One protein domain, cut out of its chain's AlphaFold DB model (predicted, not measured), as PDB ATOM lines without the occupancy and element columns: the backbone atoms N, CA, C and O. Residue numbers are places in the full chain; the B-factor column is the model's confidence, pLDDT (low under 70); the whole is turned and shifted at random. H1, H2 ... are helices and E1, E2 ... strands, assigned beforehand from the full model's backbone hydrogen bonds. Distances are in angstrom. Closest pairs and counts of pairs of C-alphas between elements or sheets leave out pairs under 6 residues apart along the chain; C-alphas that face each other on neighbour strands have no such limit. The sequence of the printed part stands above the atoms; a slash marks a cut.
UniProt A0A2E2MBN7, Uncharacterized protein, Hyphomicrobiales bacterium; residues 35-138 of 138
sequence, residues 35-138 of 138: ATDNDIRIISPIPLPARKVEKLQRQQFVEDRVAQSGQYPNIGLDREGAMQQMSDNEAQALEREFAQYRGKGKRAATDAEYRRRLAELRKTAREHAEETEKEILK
ATOM      1  N   ALA A  35     135.410 111.447 367.840       51.53
ATOM      2  CA  ALA A  35     135.426 112.825 367.369       51.53
ATOM      3  C   ALA A  35     135.921 112.840 365.916       51.53
ATOM      4  O   ALA A  35     136.914 112.187 365.582       51.53
ATOM      5  N   THR A  36     135.201 113.549 365.046       47.94
ATOM      6  CA  THR A  36     135.563 113.741 363.634       47.94
ATOM      7  C   THR A  36     136.026 115.179 363.428       47.94
ATOM      8  O   THR A  36     135.248 116.113 363.612       47.94
ATOM      9  N   ASP A  37     137.289 115.349 363.043       45.47
ATOM     10  CA  ASP A  37     137.833 116.607 362.526       45.47
ATOM     11  C   ASP A  37     138.185 116.376 361.052       45.47
ATOM     12  O   ASP A  37     138.955 115.469 360.746       45.47
ATOM     13  N   ASN A  38     137.562 117.132 360.140       48.75
ATOM     14  CA  ASN A  38     137.729 117.008 358.680       48.75
ATOM     15  C   ASN A  38     137.742 115.550 358.164       48.75
ATOM     16  O   ASN A  38     138.693 115.126 357.516       48.75
ATOM     17  N   ASP A  39     136.709 114.771 358.500       52.44
ATOM     18  CA  ASP A  39     136.543 113.349 358.138       52.44
ATOM     19  C   ASP A  39     137.599 112.367 358.687       52.44
ATOM     20  O   ASP A  39     137.515 111.160 358.446       52.44
ATOM     21  N   ILE A  40     138.537 112.826 359.520       50.50
ATOM     22  CA  ILE A  40     139.499 111.963 360.211       50.50
ATOM     23  C   ILE A  40     138.916 111.562 361.570       50.50
ATOM     24  O   ILE A  40     138.573 112.399 362.408       50.50
ATOM     25  N   ARG A  41     138.787 110.248 361.792       52.41
ATOM     26  CA  ARG A  41     138.290 109.673 363.050       52.41
ATOM     27  C   ARG A  41     139.423 109.607 364.069       52.41
ATOM     28  O   ARG A  41     140.310 108.767 363.945       52.41
ATOM     29  N   ILE A  42     139.375 110.455 365.093       55.75
ATOM     30  CA  ILE A  42     140.351 110.424 366.185       55.75
ATOM     31  C   ILE A  42     139.772 109.580 367.323       55.75
ATOM     32  O   ILE A  42     138.783 109.951 367.957       55.75
ATOM     33  N   ILE A  43     140.388 108.425 367.576       54.16
ATOM     34  CA  ILE A  43     140.038 107.542 368.692       54.16
ATOM     35  C   ILE A  43     140.899 107.951 369.892       54.16
ATOM     36  O   ILE A  43     142.056 107.558 370.011       54.16
ATOM     37  N   SER A  44     140.336 108.777 370.773       49.78
ATOM     38  CA  SER A  44     140.983 109.193 372.022       49.78
ATOM     39  C   SER A  44     140.782 108.136 373.124       49.78
ATOM     40  O   SER A  44     139.637 107.753 373.377       49.78
ATOM     41  N   PRO A  45     141.839 107.693 373.838       50.19
ATOM     42  CA  PRO A  45     141.709 106.804 374.997       50.19
ATOM     43  C   PRO A  45     141.214 107.518 376.270       50.19
ATOM     44  O   PRO A  45     140.857 106.850 377.242       50.19
ATOM     45  N   ILE A  46     141.177 108.856 376.282       53.81
ATOM     46  CA  ILE A  46     140.685 109.663 377.406       53.81
ATOM     47  C   ILE A  46     139.222 110.053 377.124       53.81
ATOM     48  O   ILE A  46     138.949 110.630 376.064       53.81
ATOM     49  N   PRO A  47     138.271 109.757 378.033       45.53
ATOM     50  CA  PRO A  47     136.877 110.146 377.865       45.53
ATOM     51  C   PRO A  47     136.750 111.667 377.978       45.53
ATOM     52  O   PRO A  47     136.864 112.240 379.060       45.53
ATOM     53  N   LEU A  48     136.520 112.323 376.842       52.03
ATOM     54  CA  LEU A  48     136.140 113.730 376.818       52.03
ATOM     55  C   LEU A  48     134.693 113.837 377.329       52.03
ATOM     56  O   LEU A  48     133.841 113.066 376.869       52.03
ATOM     57  N   PRO A  49     134.387 114.740 378.282       50.78
ATOM     58  CA  PRO A  49     133.010 114.968 378.700       50.78
ATOM     59  C   PRO A  49     132.187 115.360 377.470       50.78
ATOM     60  O   PRO A  49     132.674 116.110 376.627       50.78
ATOM     61  N   ALA A  50     130.946 114.871 377.376       47.34
ATOM     62  CA  ALA A  50     130.017 115.063 376.252       47.34
ATOM     63  C   ALA A  50     129.541 116.522 376.060       47.34
ATOM     64  O   ALA A  50     128.431 116.785 375.600       47.34
ATOM     65  N   ARG A  51     130.379 117.499 376.410       50.12
ATOM     66  CA  ARG A  51     130.271 118.854 375.905       50.12
ATOM     67  C   ARG A  51     130.520 118.742 374.411       50.12
ATOM     68  O   ARG A  51     131.588 118.286 374.006       50.12
ATOM     69  N   LYS A  52     129.499 119.077 373.616       46.47
ATOM     70  CA  LYS A  52     129.592 119.166 372.159       46.47
ATOM     71  C   LYS A  52     130.948 119.782 371.842       46.47
ATOM     72  O   LYS A  52     131.210 120.911 372.251       46.47
ATOM     73  N   VAL A  53     131.813 119.026 371.173       51.50
ATOM     74  CA  VAL A  53     132.961 119.615 370.495       51.50
ATOM     75  C   VAL A  53     132.336 120.353 369.319       51.50
ATOM     76  O   VAL A  53     132.318 119.877 368.189       51.50
ATOM     77  N   GLU A  54     131.672 121.472 369.625       53.09
ATOM     78  CA  GLU A  54     131.441 122.543 368.675       53.09
ATOM     79  C   GLU A  54     132.773 122.687 367.982       53.09
ATOM     80  O   GLU A  54     133.786 122.795 368.674       53.09
ATOM     81  N   LYS A  55     132.778 122.516 366.656       50.50
ATOM     82  CA  LYS A  55     133.960 122.698 365.822       50.50
ATOM     83  C   LYS A  55     134.579 124.005 366.273       50.50
ATOM     84  O   LYS A  55     134.078 125.065 365.907       50.50
ATOM     85  N   LEU A  56     135.564 123.912 367.165       49.88
ATOM     86  CA  LEU A  56     136.141 125.070 367.805       49.88
ATOM     87  C   LEU A  56     136.819 125.747 366.647       49.88
ATOM     88  O   LEU A  56     137.760 125.209 366.061       49.88
ATOM     89  N   GLN A  57     136.188 126.838 366.240       56.50
ATOM     90  CA  GLN A  57     136.547 127.669 365.125       56.50
ATOM     91  C   GLN A  57     137.990 128.079 365.375       56.50
ATOM     92  O   GLN A  57     138.275 129.055 366.062       56.50
ATOM     93  N   ARG A  58     138.926 127.296 364.832       53.75
ATOM     94  CA  ARG A  58     140.356 127.602 364.871       53.75
ATOM     95  C   ARG A  58     140.595 129.009 364.302       53.75
ATOM     96  O   ARG A  58     141.558 129.656 364.681       53.75
ATOM     97  N   GLN A  59     139.671 129.484 363.461       57.94
ATOM     98  CA  GLN A  59     139.582 130.840 362.928       57.94
ATOM     99  C   GLN A  59     139.247 131.891 364.000       57.94
ATOM    100  O   GLN A  59     140.012 132.836 364.132       57.94
ATOM    101  N   GLN A  60     138.227 131.691 364.844       60.28
ATOM    102  CA  GLN A  60     137.807 132.680 365.853       60.28
ATOM    103  C   GLN A  60     138.917 132.989 366.870       60.28
ATOM    104  O   GLN A  60     139.201 134.142 367.155       60.28
ATOM    105  N   PHE A  61     139.625 131.965 367.361       58.91
ATOM    106  CA  PHE A  61     140.762 132.156 368.276       58.91
ATOM    107  C   PHE A  61     141.908 132.965 367.643       58.91
ATOM    108  O   PHE A  61     142.565 133.760 368.318       58.91
ATOM    109  N   VAL A  62     142.173 132.740 366.353       61.22
ATOM    110  CA  VAL A  62     143.205 133.468 365.608       61.22
ATOM    111  C   VAL A  62     142.756 134.910 365.377       61.22
ATOM    112  O   VAL A  62     143.539 135.826 365.608       61.22
ATOM    113  N   GLU A  63     141.498 135.110 364.989       63.78
ATOM    114  CA  GLU A  63     140.885 136.417 364.741       63.78
ATOM    115  C   GLU A  63     140.821 137.277 366.006       63.78
ATOM    116  O   GLU A  63     141.289 138.413 365.985       63.78
ATOM    117  N   ASP A  64     140.354 136.731 367.130       66.12
ATOM    118  CA  ASP A  64     140.249 137.454 368.400       66.12
ATOM    119  C   ASP A  64     141.631 137.874 368.926       66.12
ATOM    120  O   ASP A  64     141.819 138.996 369.405       66.12
ATOM    121  N   ARG A  65     142.645 137.004 368.798       62.47
ATOM    122  CA  ARG A  65     144.011 137.314 369.248       62.47
ATOM    123  C   ARG A  65     144.706 138.324 368.327       62.47
ATOM    124  O   ARG A  65     145.421 139.200 368.822       62.47
ATOM    125  N   VAL A  66     144.478 138.251 367.013       65.44
ATOM    126  CA  VAL A  66     144.951 139.263 366.051       65.44
ATOM    127  C   VAL A  66     144.242 140.597 366.286       65.44
ATOM    128  O   VAL A  66     144.894 141.632 366.243       65.44
ATOM    129  N   ALA A  67     142.950 140.602 366.608       65.31
ATOM    130  CA  ALA A  67     142.218 141.828 366.923       65.31
ATOM    131  C   ALA A  67     142.716 142.492 368.219       65.31
ATOM    132  O   ALA A  67     142.781 143.716 368.297       65.31
ATOM    133  N   GLN A  68     143.105 141.700 369.225       65.06
ATOM    134  CA  GLN A  68     143.613 142.217 370.502       65.06
ATOM    135  C   GLN A  68     145.083 142.650 370.463       65.06
ATOM    136  O   GLN A  68     145.450 143.609 371.135       65.06
ATOM    137  N   SER A  69     145.937 141.941 369.721       68.69
ATOM    138  CA  SER A  69     147.394 142.163 369.747       68.69
ATOM    139  C   SER A  69     147.989 142.637 368.421       68.69
ATOM    140  O   SER A  69     149.165 142.986 368.363       68.69
ATOM    141  N   GLY A  70     147.213 142.621 367.336       68.50
ATOM    142  CA  GLY A  70     147.695 142.877 365.977       68.50
ATOM    143  C   GLY A  70     148.618 141.785 365.421       68.50
ATOM    144  O   GLY A  70     149.068 141.892 364.283       68.50
ATOM    145  N   GLN A  71     148.924 140.740 366.199       63.44
ATOM    146  CA  GLN A  71     149.903 139.715 365.849       63.44
ATOM    147  C   GLN A  71     149.266 138.332 365.747       63.44
ATOM    148  O   GLN A  71     148.551 137.870 366.637       63.44
ATOM    149  N   TYR A  72     149.558 137.654 364.634       57.31
ATOM    150  CA  TYR A  72     149.165 136.264 364.433       57.31
ATOM    151  C   TYR A  72     149.815 135.366 365.498       57.31
ATOM    152  O   TYR A  72     151.003 135.542 365.795       57.31
ATOM    153  N   PRO A  73     149.079 134.387 366.058       57.81
ATOM    154  CA  PRO A  73     149.650 133.422 366.984       57.81
ATOM    155  C   PRO A  73     150.783 132.662 366.291       57.81
ATOM    156  O   PRO A  73     150.573 131.936 365.320       57.81
ATOM    157  N   ASN A  74     152.000 132.862 366.783       63.09
ATOM    158  CA  ASN A  74     153.192 132.253 366.220       63.09
ATOM    159  C   ASN A  74     153.338 130.841 366.805       63.09
ATOM    160  O   ASN A  74     153.698 130.677 367.974       63.09
ATOM    161  N   ILE A  75     152.994 129.819 366.018       55.72
ATOM    162  CA  ILE A  75     153.127 128.414 366.418       55.72
ATOM    163  C   ILE A  75     154.628 128.099 366.451       55.72
ATOM    164  O   ILE A  75     155.273 128.048 365.407       55.72
ATOM    165  N   GLY A  76     155.194 127.960 367.653       56.66
ATOM    166  CA  GLY A  76     156.637 127.764 367.861       56.66
ATOM    167  C   GLY A  76     157.290 128.714 368.870       56.66
ATOM    168  O   GLY A  76     158.488 128.594 369.115       56.66
ATOM    169  N   LEU A  77     156.533 129.635 369.483       54.50
ATOM    170  CA  LEU A  77     157.015 130.433 370.624       54.50
ATOM    171  C   LEU A  77     156.888 129.723 371.981       54.50
ATOM    172  O   LEU A  77     157.356 130.268 372.979       54.50
ATOM    173  N   ASP A  78     156.360 128.495 372.028       59.59
ATOM    174  CA  ASP A  78     156.291 127.665 373.242       59.59
ATOM    175  C   ASP A  78     157.666 127.126 373.667       59.59
ATOM    176  O   ASP A  78     157.791 126.019 374.183       59.59
ATOM    177  N   ARG A  79     158.728 127.920 373.499       60.94
ATOM    178  CA  ARG A  79     159.997 127.671 374.178       60.94
ATOM    179  C   ARG A  79     159.742 127.558 375.675       60.94
ATOM    180  O   ARG A  79     160.233 126.626 376.285       60.94
ATOM    181  N   GLU A  80     158.952 128.459 376.253       63.59
ATOM    182  CA  GLU A  80     158.633 128.409 377.684       63.59
ATOM    183  C   GLU A  80     157.843 127.146 378.056       63.59
ATOM    184  O   GLU A  80     158.165 126.510 379.054       63.59
ATOM    185  N   GLY A  81     156.890 126.721 377.219       68.25
ATOM    186  CA  GLY A  81     156.134 125.483 377.433       68.25
ATOM    187  C   GLY A  81     156.993 124.219 377.311       68.25
ATOM    188  O   GLY A  81     156.893 123.327 378.148       68.25
ATOM    189  N   ALA A  82     157.883 124.158 376.317       66.31
ATOM    190  CA  ALA A  82     158.828 123.055 376.151       66.31
ATOM    191  C   ALA A  82     159.837 123.000 377.308       66.31
ATOM    192  O   ALA A  82     160.123 121.931 377.833       66.31
ATOM    193  N   MET A  83     160.324 124.159 377.754       67.81
ATOM    194  CA  MET A  83     161.266 124.280 378.867       67.81
ATOM    195  C   MET A  83     160.646 123.878 380.211       67.81
ATOM    196  O   MET A  83     161.338 123.303 381.039       67.81
ATOM    197  N   GLN A  84     159.346 124.117 380.417       74.00
ATOM    198  CA  GLN A  84     158.610 123.669 381.611       74.00
ATOM    199  C   GLN A  84     158.436 122.144 381.692       74.00
ATOM    200  O   GLN A  84     158.147 121.621 382.765       74.00
ATOM    201  N   GLN A  85     158.590 121.428 380.575       74.56
ATOM    202  CA  GLN A  85     158.540 119.962 380.531       74.56
ATOM    203  C   GLN A  85     159.919 119.311 380.713       74.56
ATOM    204  O   GLN A  85     160.014 118.086 380.768       74.56
ATOM    205  N   MET A  86     160.979 120.119 380.800       74.44
ATOM    206  CA  MET A  86     162.357 119.678 380.997       74.44
ATOM    207  C   MET A  86     162.750 119.831 382.466       74.44
ATOM    208  O   MET A  86     162.207 120.670 383.184       74.44
ATOM    209  N   SER A  87     163.711 119.029 382.924       82.94
ATOM    210  CA  SER A  87     164.291 119.254 384.248       82.94
ATOM    211  C   SER A  87     165.098 120.558 384.270       82.94
ATOM    212  O   SER A  87     165.645 120.976 383.246       82.94
ATOM    213  N   ASP A  88     165.226 121.190 385.440       82.81
ATOM    214  CA  ASP A  88     165.907 122.489 385.590       82.81
ATOM    215  C   ASP A  88     167.322 122.501 384.986       82.81
ATOM    216  O   ASP A  88     167.757 123.490 384.391       82.81
ATOM    217  N   ASN A  89     168.038 121.379 385.088       82.75
ATOM    218  CA  ASN A  89     169.385 121.234 384.538       82.75
ATOM    219  C   ASN A  89     169.393 121.195 383.002       82.75
ATOM    220  O   ASN A  89     170.252 121.814 382.372       82.75
ATOM    221  N   GLU A  90     168.442 120.485 382.396       81.12
ATOM    222  CA  GLU A  90     168.317 120.366 380.939       81.12
ATOM    223  C   GLU A  90     167.839 121.680 380.326       81.12
ATOM    224  O   GLU A  90     168.387 122.130 379.320       81.12
ATOM    225  N   ALA A  91     166.888 122.345 380.984       80.31
ATOM    226  CA  ALA A  91     166.462 123.693 380.647       80.31
ATOM    227  C   ALA A  91     167.668 124.650 380.620       80.31
ATOM    228  O   ALA A  91     167.955 125.269 379.595       80.31
ATOM    229  N   GLN A  92     168.453 124.719 381.699       82.38
ATOM    230  CA  GLN A  92     169.626 125.601 381.773       82.38
ATOM    231  C   GLN A  92     170.722 125.275 380.748       82.38
ATOM    232  O   GLN A  92     171.462 126.172 380.332       82.38
ATOM    233  N   ALA A  93     170.887 124.006 380.370       84.75
ATOM    234  CA  ALA A  93     171.804 123.618 379.301       84.75
ATOM    235  C   ALA A  93     171.300 124.137 377.947       84.75
ATOM    236  O   ALA A  93     172.038 124.811 377.225       84.75
ATOM    237  N   LEU A  94     170.014 123.935 377.663       79.75
ATOM    238  CA  LEU A  94     169.379 124.375 376.428       79.75
ATOM    239  C   LEU A  94     169.360 125.910 376.300       79.75
ATOM    240  O   LEU A  94     169.586 126.463 375.223       79.75
ATOM    241  N   GLU A  95     169.165 126.639 377.402       79.69
ATOM    242  CA  GLU A  95     169.275 128.103 377.416       79.69
ATOM    243  C   GLU A  95     170.662 128.595 377.019       79.69
ATOM    244  O   GLU A  95     170.780 129.569 376.271       79.69
ATOM    245  N   ARG A  96     171.708 127.920 377.510       83.06
ATOM    246  CA  ARG A  96     173.100 128.242 377.190       83.06
ATOM    247  C   ARG A  96     173.408 127.977 375.724       83.06
ATOM    248  O   ARG A  96     174.098 128.787 375.112       83.06
ATOM    249  N   GLU A  97     172.869 126.907 375.150       80.69
ATOM    250  CA  GLU A  97     172.977 126.640 373.713       80.69
ATOM    251  C   GLU A  97     172.275 127.731 372.898       80.69
ATOM    252  O   GLU A  97     172.882 128.342 372.018       80.69
ATOM    253  N   PHE A  98     171.034 128.082 373.244       72.88
ATOM    254  CA  PHE A  98     170.295 129.131 372.535       72.88
ATOM    255  C   PHE A  98     170.915 130.524 372.674       72.88
ATOM    256  O   PHE A  98     170.846 131.324 371.734       72.88
ATOM    257  N   ALA A  99     171.550 130.831 373.807       77.94
ATOM    258  CA  ALA A  99     172.258 132.092 374.009       77.94
ATOM    259  C   ALA A  99     173.356 132.317 372.953       77.94
ATOM    260  O   ALA A  99     173.542 133.449 372.505       77.94
ATOM    261  N   GLN A 100     174.005 131.250 372.472       76.25
ATOM    262  CA  GLN A 100     175.032 131.323 371.422       76.25
ATOM    263  C   GLN A 100     174.470 131.795 370.070       76.25
ATOM    264  O   GLN A 100     175.191 132.371 369.251       76.25
ATOM    265  N   TYR A 101     173.172 131.586 369.837       69.06
ATOM    266  CA  TYR A 101     172.487 131.969 368.602       69.06
ATOM    267  C   TYR A 101     171.725 133.295 368.727       69.06
ATOM    268  O   TYR A 101     171.407 133.913 367.708       69.06
ATOM    269  N   ARG A 102     171.490 133.784 369.955       65.31
ATOM    270  CA  ARG A 102     170.644 134.955 370.254       65.31
ATOM    271  C   ARG A 102     171.181 136.285 369.689       65.31
ATOM    272  O   ARG A 102     170.425 137.241 369.569       65.31
ATOM    273  N   GLY A 103     172.455 136.342 369.290       58.19
ATOM    274  CA  GLY A 103     173.088 137.512 368.657       58.19
ATOM    275  C   GLY A 103     173.299 137.405 367.143       58.19
ATOM    276  O   GLY A 103     173.715 138.372 366.509       58.19
ATOM    277  N   LYS A 104     173.012 136.247 366.533       57.78
ATOM    278  CA  LYS A 104     173.143 136.038 365.085       57.78
ATOM    279  C   LYS A 104     171.791 136.221 364.409       57.78
ATOM    280  O   LYS A 104     171.310 135.333 363.706       57.78
ATOM    281  N   GLY A 105     171.166 137.378 364.627       55.00
ATOM    282  CA  GLY A 105     170.063 137.798 363.770       55.00
ATOM    283  C   GLY A 105     170.537 137.679 362.325       55.00
ATOM    284  O   GLY A 105     171.626 138.165 362.006       55.00
ATOM    285  N   LYS A 106     169.790 136.959 361.477       61.44
ATOM    286  CA  LYS A 106     170.088 136.877 360.044       61.44
ATOM    287  C   LYS A 106     170.243 138.312 359.555       61.44
ATOM    288  O   LYS A 106     169.257 139.039 359.471       61.44
ATOM    289  N   ARG A 107     171.482 138.734 359.295       62.41
ATOM    290  CA  ARG A 107     171.743 140.023 358.666       62.41
ATOM    291  C   ARG A 107     170.965 139.968 357.357       62.41
ATOM    292  O   ARG A 107     171.132 139.002 356.610       62.41
ATOM    293  N   ALA A 108     170.032 140.900 357.156       64.94
ATOM    294  CA  ALA A 108     169.275 140.954 355.914       64.94
ATOM    295  C   ALA A 108     170.304 140.966 354.780       64.94
ATOM    296  O   ALA A 108     171.183 141.832 354.770       64.94
ATOM    297  N   ALA A 109     170.267 139.939 353.927       72.44
ATOM    298  CA  ALA A 109     171.237 139.805 352.854       72.44
ATOM    299  C   ALA A 109     171.163 141.072 352.003       72.44
ATOM    300  O   ALA A 109     170.077 141.495 351.601       72.44
ATOM    301  N   THR A 110     172.309 141.703 351.779       82.50
ATOM    302  CA  THR A 110     172.381 142.880 350.915       82.50
ATOM    303  C   THR A 110     171.998 142.490 349.484       82.50
ATOM    304  O   THR A 110     172.155 141.334 349.084       82.50
ATOM    305  N   ASP A 111     171.529 143.442 348.674       83.94
ATOM    306  CA  ASP A 111     171.184 143.169 347.268       83.94
ATOM    307  C   ASP A 111     172.381 142.582 346.486       83.94
ATOM    308  O   ASP A 111     172.235 141.663 345.680       83.94
ATOM    309  N   ALA A 112     173.602 143.026 346.799       88.88
ATOM    310  CA  ALA A 112     174.829 142.474 346.229       88.88
ATOM    311  C   ALA A 112     175.042 140.991 346.594       88.88
ATOM    312  O   ALA A 112     175.364 140.175 345.727       88.88
ATOM    313  N   GLU A 113     174.830 140.618 347.858       87.25
ATOM    314  CA  GLU A 113     174.922 139.224 348.309       87.25
ATOM    315  C   GLU A 113     173.827 138.354 347.690       87.25
ATOM    316  O   GLU A 113     174.098 137.220 347.292       87.25
ATOM    317  N   TYR A 114     172.610 138.887 347.560       90.12
ATOM    318  CA  TYR A 114     171.509 138.202 346.891       90.12
ATOM    319  C   TYR A 114     171.852 137.894 345.431       90.12
ATOM    320  O   TYR A 114     171.774 136.738 345.010       90.12
ATOM    321  N   ARG A 115     172.313 138.896 344.672       94.81
ATOM    322  CA  ARG A 115     172.710 138.721 343.264       94.81
ATOM    323  C   ARG A 115     173.851 137.724 343.111       94.81
ATOM    324  O   ARG A 115     173.787 136.867 342.230       94.81
ATOM    325  N   ARG A 116     174.859 137.788 343.989       94.00
ATOM    326  CA  ARG A 116     175.952 136.806 344.019       94.00
ATOM    327  C   ARG A 116     175.407 135.395 344.230       94.00
ATOM    328  O   ARG A 116     175.737 134.492 343.470       94.00
ATOM    329  N   ARG A 117     174.539 135.203 345.225       93.25
ATOM    330  CA  ARG A 117     173.976 133.887 345.545       93.25
ATOM    331  C   ARG A 117     173.066 133.354 344.438       93.25
ATOM    332  O   ARG A 117     173.076 132.157 344.177       93.25
ATOM    333  N   LEU A 118     172.331 134.233 343.760       95.88
ATOM    334  CA  LEU A 118     171.510 133.883 342.603       95.88
ATOM    335  C   LEU A 118     172.361 133.416 341.413       95.88
ATOM    336  O   LEU A 118     171.974 132.476 340.719       95.88
ATOM    337  N   ALA A 119     173.515 134.046 341.177       96.75
ATOM    338  CA  ALA A 119     174.443 133.627 340.130       96.75
ATOM    339  C   ALA A 119     175.020 132.229 340.407       96.75
ATOM    340  O   ALA A 119     175.007 131.387 339.510       96.75
ATOM    341  N   GLU A 120     175.438 131.963 341.649       96.06
ATOM    342  CA  GLU A 120     175.912 130.636 342.070       96.06
ATOM    343  C   GLU A 120     174.821 129.571 341.905       96.06
ATOM    344  O   GLU A 120     175.049 128.555 341.261       96.06
ATOM    345  N   LEU A 121     173.597 129.837 342.376       97.75
ATOM    346  CA  LEU A 121     172.458 128.920 342.222       97.75
ATOM    347  C   LEU A 121     172.190 128.556 340.757       97.75
ATOM    348  O   LEU A 121     171.984 127.389 340.433       97.75
ATOM    349  N   ARG A 122     172.219 129.545 339.857       97.56
ATOM    350  CA  ARG A 122     172.039 129.319 338.414       97.56
ATOM    351  C   ARG A 122     173.196 128.548 337.791       97.56
ATOM    352  O   ARG A 122     172.992 127.834 336.814       97.56
ATOM    353  N   LYS A 123     174.416 128.727 338.295       97.38
ATOM    354  CA  LYS A 123     175.579 127.957 337.854       97.38
ATOM    355  C   LYS A 123     175.426 126.495 338.272       97.38
ATOM    356  O   LYS A 123     175.405 125.644 337.393       97.38
ATOM    357  N   THR A 124     175.196 126.234 339.558       95.81
ATOM    358  CA  THR A 124     175.012 124.874 340.081       95.81
ATOM    359  C   THR A 124     173.854 124.154 339.401       95.81
ATOM    360  O   THR A 124     174.001 123.001 339.026       95.81
ATOM    361  N   ALA A 125     172.721 124.827 339.174       96.31
ATOM    362  CA  ALA A 125     171.584 124.218 338.484       96.31
ATOM    363  C   ALA A 125     171.919 123.779 337.047       96.31
ATOM    364  O   ALA A 125     171.449 122.734 336.613       96.31
ATOM    365  N   ARG A 126     172.736 124.555 336.319       96.62
ATOM    366  CA  ARG A 126     173.188 124.186 334.968       96.62
ATOM    367  C   ARG A 126     174.148 123.005 334.997       96.62
ATOM    368  O   ARG A 126     173.944 122.064 334.247       96.62
ATOM    369  N   GLU A 127     175.136 123.037 335.887       96.06
ATOM    370  CA  GLU A 127     176.093 121.936 336.054       96.06
ATOM    371  C   GLU A 127     175.366 120.624 336.380       96.06
ATOM    372  O   GLU A 127     175.605 119.610 335.731       96.06
ATOM    373  N   HIS A 128     174.401 120.673 337.304       96.25
ATOM    374  CA  HIS A 128     173.584 119.511 337.649       96.25
ATOM    375  C   HIS A 128     172.725 119.024 336.478       96.25
ATOM    376  O   HIS A 128     172.586 117.817 336.289       96.25
ATOM    377  N   ALA A 129     172.132 119.936 335.700       92.69
ATOM    378  CA  ALA A 129     171.331 119.568 334.537       92.69
ATOM    379  C   ALA A 129     172.187 118.865 333.472       92.69
ATOM    380  O   ALA A 129     171.816 117.790 333.012       92.69
ATOM    381  N   GLU A 130     173.361 119.412 333.147       95.38
ATOM    382  CA  GLU A 130     174.291 118.824 332.176       95.38
ATOM    383  C   GLU A 130     174.830 117.458 332.624       95.38
ATOM    384  O   GLU A 130     175.003 116.554 331.804       95.38
ATOM    385  N   GLU A 131     175.123 117.291 333.916       93.81
ATOM    386  CA  GLU A 131     175.532 116.004 334.487       93.81
ATOM    387  C   GLU A 131     174.409 114.970 334.374       93.81
ATOM    388  O   GLU A 131     174.630 113.871 333.869       93.81
ATOM    389  N   THR A 132     173.187 115.360 334.738       90.81
ATOM    390  CA  THR A 132     172.009 114.486 334.656       90.81
ATOM    391  C   THR A 132     171.713 114.079 333.209       90.81
ATOM    392  O   THR A 132     171.426 112.916 332.938       90.81
ATOM    393  N   GLU A 133     171.818 115.007 332.252       92.94
ATOM    394  CA  GLU A 133     171.643 114.703 330.825       92.94
ATOM    395  C   GLU A 133     172.661 113.665 330.332       92.94
ATOM    396  O   GLU A 133     172.294 112.738 329.609       92.94
ATOM    397  N   LYS A 134     173.927 113.769 330.754       95.00
ATOM    398  CA  LYS A 134     174.963 112.782 330.411       95.00
ATOM    399  C   LYS A 134     174.684 111.409 331.013       95.00
ATOM    400  O   LYS A 134     174.967 110.412 330.357       95.00
ATOM    401  N   GLU A 135     174.158 111.348 332.236       89.44
ATOM    402  CA  GLU A 135     173.790 110.080 332.876       89.44
ATOM    403  C   GLU A 135     172.605 109.397 332.188       89.44
ATOM    404  O   GLU A 135     172.620 108.181 332.040       89.44
ATOM    405  N   ILE A 136     171.609 110.161 331.727       87.12
ATOM    406  CA  ILE A 136     170.435 109.613 331.024       87.12
ATOM    407  C   ILE A 136     170.802 109.070 329.637       87.12
ATOM    408  O   ILE A 136     170.195 108.110 329.169       87.12
ATOM    409  N   LEU A 137     171.762 109.699 328.957       86.19
ATOM    410  CA  LEU A 137     172.180 109.322 327.603       86.19
ATOM    411  C   LEU A 137     173.216 108.184 327.562       86.19
ATOM    412  O   LEU A 137     173.625 107.784 326.470       86.19
ATOM    413  N   LYS A 138     173.661 107.697 328.723       69.00
ATOM    414  CA  LYS A 138     174.619 106.597 328.863       69.00
ATOM    415  C   LYS A 138     173.918 105.242 328.912       69.00
ATOM    416  O   LYS A 138     174.492 104.296 328.329       69.00
TER     417      LYS A 138
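AT A GLANCE: This is residues 35 to 138 of the 138 residues of an uncharacterized protein of Hyphomicrobiales bacterium (UniProt A0A2E2MBN7). The model is a chain strung out in an open arch with few contacts: a small hairpin of E1 and E2 and then helix H1 make one leg, H2 and H3, side by side, make the bridge, and the long helix H4 is the other leg. H4 sticks out as a free arm, with residues 118 to 138 standing free. The printed part has 104 residues, with two named strands and then four named helices in the order E1, E2, H1, H2, H3, H4; the sheet, E1 - E2, is antiparallel and the class is mostly helix. The whole is extended, with a radius of gyration of the C-alphas of 24.5 A, and elongated, its C-alphas spanning 64 by 42 by 35 A.

HOW THE PARTS SIT: E1, residues 35 to 37, and E2, residues 40 to 42, are antiparallel neighbours and form a hairpin, with 143 degrees between their directions. The C-alphas of Thr 36 and Arg 41, which face each other, are 4.9 A apart. N 40 and O 37, at 2.9 A, and N 42 and O 35, at 3.0 A, are within hydrogen-bond range. H1, residues 58 to 69, is apart from E1. H2, residues 79 to 84, is apart from H1. H3, residues 88 to 101, is close to H2 but not clearly touching it; their closest C-alphas, those of Met 83 and Ala 91, are 5.5 A apart. H2 and H3 run opposite ways at a shallow tilt of 17 degrees. H4, residues 111 to 136, is apart from E1, E2, H1, H2 and H3. In H2 and H4 every O i to N i+4 pair is within hydrogen-bond range; in H1 7 of 8 are, in H3 8 of 10.

IN THESE COORDINATES: E1 begins at C-alpha 35, at (135.426, 112.825, 367.369), and the short strand E2 follows after residues 38 and 39. H1 measures 16.9 A from first to last C-alpha, and H2 8.6 A. H3 measures 20.5 A and begins at C-alpha 88, at (165.907, 122.489, 385.590). H4, the longest helix, measures 37.3 A and ends at C-alpha 136, at (170.435, 109.613, 331.024).

THE WHOLE: The two C-alphas farthest apart, those of Arg 51 and Lys 138, are 65.8 A apart. The printed part has no cut and ends at residue 138, the chain's last. The link from E2 to H1, residues 43 to 57, is long; those from E1 to E2 and from H2 to H3 are tight. Mean pLDDT of the printed part is 70.8; residues 35 to 83, 101 to 108 and 138 are under 70, while H4 has a mean of 94.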